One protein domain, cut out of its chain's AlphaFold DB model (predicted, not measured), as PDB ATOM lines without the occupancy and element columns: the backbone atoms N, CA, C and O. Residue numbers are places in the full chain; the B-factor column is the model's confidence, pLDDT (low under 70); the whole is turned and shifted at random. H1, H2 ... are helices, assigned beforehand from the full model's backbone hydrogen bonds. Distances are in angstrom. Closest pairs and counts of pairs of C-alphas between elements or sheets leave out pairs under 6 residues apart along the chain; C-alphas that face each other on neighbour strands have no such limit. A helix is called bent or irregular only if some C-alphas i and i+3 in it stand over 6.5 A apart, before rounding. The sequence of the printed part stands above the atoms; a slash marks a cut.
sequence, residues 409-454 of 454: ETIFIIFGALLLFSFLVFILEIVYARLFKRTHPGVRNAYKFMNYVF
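Overview. This is residues 409 to 454 of the 454 residues of an uncharacterized protein of Pristionchus pacificus (UniProt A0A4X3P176). One long, straight helix, H1, makes the length of the model, and at its far end the chain turns sharply into a much shorter helix, H2, which folds back at 45 degrees to form a lopsided V with one long and one short arm. The two arms come close only near the corner, and most of H1 stands free. The printed part has 46 residues with two named helices, H1 then H2, and no named strand; its class is all helix. It is extended, with a radius of gyration of the C-alphas of 15.7 A and spans of 48 by 24 by 6 A.

Arrangement. H1, residues 409 to 439, is joined by a tight link of 1 residue, His 440, to H2, residues 441 to 450. The two helices are close but not clearly touching, with 2 pairs of C-alphas within 8 A. Their closest C-alphas, those of Lys 437 and Arg 444, are 7.0 A apart. They run opposite ways at a steep tilt of 45 degrees, and their centres are 22.8 A apart. Residues 409 to 435, which belong to H1, stand free, and so do residues 448 to 454, of which 448 to 450 belong to H2. Of the O i to N i+4 pairs, 25 of 27 in H1 and 3 of 6 in H2 are within hydrogen-bond range.

Along the chain. H1 begins at C-alpha 409 at (-36.886, 42.827, -52.915) and ends at C-alpha 439 at (-8.094, 49.085, -18.482), 45.3 A away. H2 measures 15.8 A and ends at C-alpha 450 at (-10.127, 31.370, -25.799). H2 is neither bent nor irregular, but only just: C-alphas 442 and 445 are 6.5 A apart.

Size, cuts and confidence. The two C-alphas farthest apart, those of Glu 409 and Gly 442, are 48.6 A apart. The printed part has no cut and ends at Phe 454, the chain's last residue. The mean pLDDT of the printed part is 71.4; residue 410 and residues 437 to 454 are under 70.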
ATOM      1  N   GLU A 409     -37.181  41.514 -53.496       75.56
ATOM      2  CA  GLU A 409     -36.886  42.827 -52.915       75.56
ATOM      3  C   GLU A 409     -36.848  42.775 -51.383       75.56
ATOM      4  O   GLU A 409     -35.853  43.160 -50.771       75.56
ATOM      5  N   THR A 410     -37.869  42.186 -50.756       69.19
ATOM      6  CA  THR A 410     -37.923  42.014 -49.296       69.19
ATOM      7  C   THR A 410     -36.777  41.153 -48.773       69.19
ATOM      8  O   THR A 410     -36.199  41.460 -47.732       69.19
ATOM      9  N   ILE A 411     -36.404  40.097 -49.504       73.94
ATOM     10  CA  ILE A 411     -35.272  39.238 -49.143       73.94
ATOM     11  C   ILE A 411     -33.985  40.067 -49.165       73.94
ATOM     12  O   ILE A 411     -33.250  40.071 -48.180       73.94
ATOM     13  N   PHE A 412     -33.735  40.834 -50.227       79.44
ATOM     14  CA  PHE A 412     -32.561  41.702 -50.313       79.44
ATOM     15  C   PHE A 412     -32.529  42.768 -49.216       79.44
ATOM     16  O   PHE A 412     -31.463  43.006 -48.650       79.44
ATOM     17  N   ILE A 413     -33.676  43.356 -48.862       77.44
ATOM     18  CA  ILE A 413     -33.777  44.319 -47.756       77.44
ATOM     19  C   ILE A 413     -33.399  43.654 -46.427       77.44
ATOM     20  O   ILE A 413     -32.579  44.195 -45.686       77.44
ATOM     21  N   ILE A 414     -33.939  42.465 -46.136       75.81
ATOM     22  CA  ILE A 414     -33.639  41.724 -44.902       75.81
ATOM     23  C   ILE A 414     -32.158  41.331 -44.848       75.81
ATOM     24  O   ILE A 414     -31.492  41.592 -43.848       75.81
ATOM     25  N   PHE A 415     -31.620  40.742 -45.920       78.00
ATOM     26  CA  PHE A 415     -30.206  40.367 -45.988       78.00
ATOM     27  C   PHE A 415     -29.287  41.584 -45.857       78.00
ATOM     28  O   PHE A 415     -28.306  41.527 -45.115       78.00
ATOM     29  N   GLY A 416     -29.622  42.695 -46.516       84.25
ATOM     30  CA  GLY A 416     -28.891  43.954 -46.399       84.25
ATOM     31  C   GLY A 416     -28.894  44.499 -44.970       84.25
ATOM     32  O   GLY A 416     -27.840  44.867 -44.451       84.25
ATOM     33  N   ALA A 417     -30.050  44.484 -44.297       84.00
ATOM     34  CA  ALA A 417     -30.180  44.920 -42.909       84.00
ATOM     35  C   ALA A 417     -29.382  44.030 -41.936       84.00
ATOM     36  O   ALA A 417     -28.671  44.548 -41.074       84.00
ATOM     37  N   LEU A 418     -29.449  42.704 -42.097       78.69
ATOM     38  CA  LEU A 418     -28.693  41.750 -41.275       78.69
ATOM     39  C   LEU A 418     -27.180  41.896 -41.464       78.69
ATOM     40  O   LEU A 418     -26.426  41.854 -40.492       78.69
ATOM     41  N   LEU A 419     -26.733  42.106 -42.703       86.38
ATOM     42  CA  LEU A 419     -25.327  42.335 -43.020       86.38
ATOM     43  C   LEU A 419     -24.827  43.642 -42.390       86.38
ATOM     44  O   LEU A 419     -23.778  43.652 -41.747       86.38
ATOM     45  N   LEU A 420     -25.606  44.723 -42.485       89.44
ATOM     46  CA  LEU A 420     -25.284  46.001 -41.851       89.44
ATOM     47  C   LEU A 420     -25.237  45.891 -40.318       89.44
ATOM     48  O   LEU A 420     -24.324  46.426 -39.688       89.44
ATOM     49  N   PHE A 421     -26.165  45.145 -39.717       85.50
ATOM     50  CA  PHE A 421     -26.155  44.855 -38.282       85.50
ATOM     51  C   PHE A 421     -24.915  44.050 -37.864       85.50
ATOM     52  O   PHE A 421     -24.275  44.380 -36.866       85.50
ATOM     53  N   SER A 422     -24.521  43.043 -38.650       80.56
ATOM     54  CA  SER A 422     -23.304  42.259 -38.406       80.56
ATOM     55  C   SER A 422     -22.043  43.131 -38.431       80.56
ATOM     56  O   SER A 422     -21.214  43.032 -37.525       80.56
ATOM     57  N   PHE A 423     -21.931  44.048 -39.399       85.88
ATOM     58  CA  PHE A 423     -20.841  45.027 -39.434       85.88
ATOM     59  C   PHE A 423     -20.826  45.934 -38.200       85.88
ATOM     60  O   PHE A 423     -19.757  46.205 -37.652       85.88
ATOM     61  N   LEU A 424     -21.994  46.380 -37.734       88.50
ATOM     62  CA  LEU A 424     -22.104  47.217 -36.540       88.50
ATOM     63  C   LEU A 424     -21.625  46.476 -35.284       88.50
ATOM     64  O   LEU A 424     -20.822  47.024 -34.528       88.50
ATOM     65  N   VAL A 425     -22.055  45.226 -35.086       87.25
ATOM     66  CA  VAL A 425     -21.598  44.382 -33.967       87.25
ATOM     67  C   VAL A 425     -20.083  44.181 -34.024       87.25
ATOM     68  O   VAL A 425     -19.405  44.381 -33.020       87.25
ATOM     69  N   PHE A 426     -19.531  43.896 -35.205       84.94
ATOM     70  CA  PHE A 426     -18.088  43.738 -35.393       84.94
ATOM     71  C   PHE A 426     -17.294  45.006 -35.028       84.94
ATOM     72  O   PHE A 426     -16.258  44.936 -34.363       84.94
ATOM     73  N   ILE A 427     -17.788  46.190 -35.407       90.19
ATOM     74  CA  ILE A 427     -17.168  47.467 -35.023       90.19
ATOM     75  C   ILE A 427     -17.211  47.650 -33.502       90.19
ATOM     76  O   ILE A 427     -16.195  48.016 -32.904       90.19
ATOM     77  N   LEU A 428     -18.355  47.373 -32.868       87.62
ATOM     78  CA  LEU A 428     -18.500  47.454 -31.412       87.62
ATOM     79  C   LEU A 428     -17.541  46.503 -30.690       87.62
ATOM     80  O   LEU A 428     -16.912  46.913 -29.717       87.62
ATOM     81  N   GLU A 429     -17.364  45.279 -31.186       83.12
ATOM     82  CA  GLU A 429     -16.400  44.318 -30.644       83.12
ATOM     83  C   GLU A 429     -14.957  44.827 -30.743       83.12
ATOM     84  O   GLU A 429     -14.207  44.740 -29.768       83.12
ATOM     85  N   ILE A 430     -14.560  45.419 -31.876       87.81
ATOM     86  CA  ILE A 430     -13.227  46.024 -32.034       87.81
ATOM     87  C   ILE A 430     -13.031  47.172 -31.039       87.81
ATOM     88  O   ILE A 430     -11.976  47.267 -30.402       87.81
ATOM     89  N   VAL A 431     -14.024  48.056 -30.911       89.62
ATOM     90  CA  VAL A 431     -13.976  49.198 -29.989       89.62
ATOM     91  C   VAL A 431     -13.883  48.706 -28.546       89.62
ATOM     92  O   VAL A 431     -12.985  49.130 -27.817       89.62
ATOM     93  N   TYR A 432     -14.734  47.756 -28.158       85.44
ATOM     94  CA  TYR A 432     -14.720  47.130 -26.840       85.44
ATOM     95  C   TYR A 432     -13.368  46.471 -26.550       85.44
ATOM     96  O   TYR A 432     -12.738  46.770 -25.536       85.44
ATOM     97  N   ALA A 433     -12.850  45.657 -27.473       80.81
ATOM     98  CA  ALA A 433     -11.560  44.995 -27.325       80.81
ATOM     99  C   ALA A 433     -10.401  45.993 -27.175       80.81
ATOM    100  O   ALA A 433      -9.446  45.712 -26.452       80.81
ATOM    101  N   ARG A 434     -10.461  47.159 -27.834       85.50
ATOM    102  CA  ARG A 434      -9.447  48.218 -27.704       85.50
ATOM    103  C   ARG A 434      -9.558  48.986 -26.387       85.50
ATOM    104  O   ARG A 434      -8.527  49.243 -25.767       85.50
ATOM    105  N   LEU A 435     -10.770  49.342 -25.963       85.25
ATOM    106  CA  LEU A 435     -11.008  50.083 -24.721       85.25
ATOM    107  C   LEU A 435     -10.721  49.215 -23.490       85.25
ATOM    108  O   LEU A 435      -9.979  49.630 -22.605       85.25
ATOM    109  N   PHE A 436     -11.222  47.979 -23.470       73.19
ATOM    110  CA  PHE A 436     -11.119  47.083 -22.316       73.19
ATOM    111  C   PHE A 436      -9.712  46.478 -22.147       73.19
ATOM    112  O   PHE A 436      -9.238  46.298 -21.023       73.19
ATOM    113  N   LYS A 437      -8.967  46.241 -23.244       64.00
ATOM    114  CA  LYS A 437      -7.542  45.842 -23.161       64.00
ATOM    115  C   LYS A 437      -6.649  46.920 -22.545       64.00
ATOM    116  O   LYS A 437      -5.556  46.581 -22.095       64.00
ATOM    117  N   ARG A 438      -7.066  48.192 -22.541       64.00
ATOM    118  CA  ARG A 438      -6.312  49.279 -21.894       64.00
ATOM    119  C   ARG A 438      -6.549  49.346 -20.387       64.00
ATOM    120  O   ARG A 438      -5.627  49.718 -19.673       64.00
ATOM    121  N   THR A 439      -7.731  48.973 -19.903       67.00
ATOM    122  CA  THR A 439      -8.094  49.085 -18.482       67.00
ATOM    123  C   THR A 439      -7.754  47.849 -17.649       67.00
ATOM    124  O   THR A 439      -7.484  47.994 -16.461       67.00
ATOM    125  N   HIS A 440      -7.685  46.645 -18.238       57.03
ATOM    126  CA  HIS A 440      -7.407  45.409 -17.486       57.03
ATOM    127  C   HIS A 440      -6.349  44.506 -18.151       57.03
ATOM    128  O   HIS A 440      -6.690  43.558 -18.866       57.03
ATOM    129  N   PRO A 441      -5.044  44.721 -17.887       58.75
ATOM    130  CA  PRO A 441      -3.966  43.917 -18.473       58.75
ATOM    131  C   PRO A 441      -3.996  42.429 -18.066       58.75
ATOM    132  O   PRO A 441      -3.489  41.594 -18.813       58.75
ATOM    133  N   GLY A 442      -4.648  42.067 -16.951       58.28
ATOM    134  CA  GLY A 442      -4.816  40.671 -16.514       58.28
ATOM    135  C   GLY A 442      -5.707  39.813 -17.426       58.28
ATOM    136  O   GLY A 442      -5.523  38.602 -17.519       58.28
ATOM    137  N   VAL A 443      -6.616  40.432 -18.190       57.41
ATOM    138  CA  VAL A 443      -7.545  39.738 -19.110       57.41
ATOM    139  C   VAL A 443      -6.849  39.303 -20.415       57.41
ATOM    140  O   VAL A 443      -7.356  38.474 -21.174       57.41
ATOM    141  N   ARG A 444      -5.628  39.794 -20.666       55.19
ATOM    142  CA  ARG A 444      -4.832  39.479 -21.865       55.19
ATOM    143  C   ARG A 444      -4.446  37.997 -21.957       55.19
ATOM    144  O   ARG A 444      -4.319  37.483 -23.068       55.19
ATOM    145  N   ASN A 445      -4.319  37.313 -20.818       55.94
ATOM    146  CA  ASN A 445      -4.024  35.878 -20.767       55.94
ATOM    147  C   ASN A 445      -5.279  35.014 -20.991       55.94
ATOM    148  O   ASN A 445      -5.182  33.976 -21.638       55.94
ATOM    149  N   ALA A 446      -6.462  35.473 -20.566       56.53
ATOM    150  CA  ALA A 446      -7.724  34.759 -20.782       56.53
ATOM    151  C   ALA A 446      -8.169  34.774 -22.260       56.53
ATOM    152  O   ALA A 446      -8.599  33.752 -22.790       56.53
ATOM    153  N   TYR A 447      -7.980  35.892 -22.973       54.06
ATOM    154  CA  TYR A 447      -8.283  35.959 -24.413       54.06
ATOM    155  C   TYR A 447      -7.315  35.148 -25.284       54.06
ATOM    156  O   TYR A 447      -7.726  34.611 -26.311       54.06
ATOM    157  N   LYS A 448      -6.040  35.022 -24.885       54.84
ATOM    158  CA  LYS A 448      -5.104  34.098 -25.549       54.84
ATOM    159  C   LYS A 448      -5.541  32.640 -25.402       54.84
ATOM    160  O   LYS A 448      -5.287  31.856 -26.306       54.84
ATOM    161  N   PHE A 449      -6.196  32.301 -24.293       50.56
ATOM    162  CA  PHE A 449      -6.708  30.958 -24.046       50.56
ATOM    163  C   PHE A 449      -7.962  30.659 -24.883       50.56
ATOM    164  O   PHE A 449      -8.029  29.611 -25.509       50.56
ATOM    165  N   MET A 450      -8.916  31.595 -24.990       43.59
ATOM    166  CA  MET A 450     -10.127  31.370 -25.799       43.59
ATOM    167  C   MET A 450      -9.872  31.304 -27.313       43.59
ATOM    168  O   MET A 450     -10.491  30.477 -27.972       43.59
ATOM    169  N   ASN A 451      -8.925  32.075 -27.861       46.16
ATOM    170  CA  ASN A 451      -8.525  31.959 -29.278       46.16
ATOM    171  C   ASN A 451      -7.768  30.658 -29.612       46.16
ATOM    172  O   ASN A 451      -7.461  30.420 -30.773       46.16
ATOM    173  N   TYR A 452      -7.398  29.862 -28.608       47.28
ATOM    174  CA  TYR A 452      -6.827  28.528 -28.807       47.28
ATOM    175  C   TYR A 452      -7.896  27.422 -28.773       47.28
ATOM    176  O   TYR A 452      -7.588  26.276 -29.089       47.28
ATOM    177  N   VAL A 453      -9.121  27.747 -28.344       42.66
ATOM    178  CA  VAL A 453     -10.203  26.787 -28.061       42.66
ATOM    179  C   VAL A 453     -11.360  26.897 -29.061       42.66
ATOM    180  O   VAL A 453     -12.028  25.895 -29.317       42.66
ATOM    181  N   PHE A 454     -11.589  28.082 -29.629       38.81
ATOM    182  CA  PHE A 454     -12.469  28.308 -30.780       38.81
ATOM    183  C   PHE A 454     -11.635  28.457 -32.045       38.81
ATOM    184  O   PHE A 454     -12.104  27.969 -33.097       38.81
TER     185      PHE A 454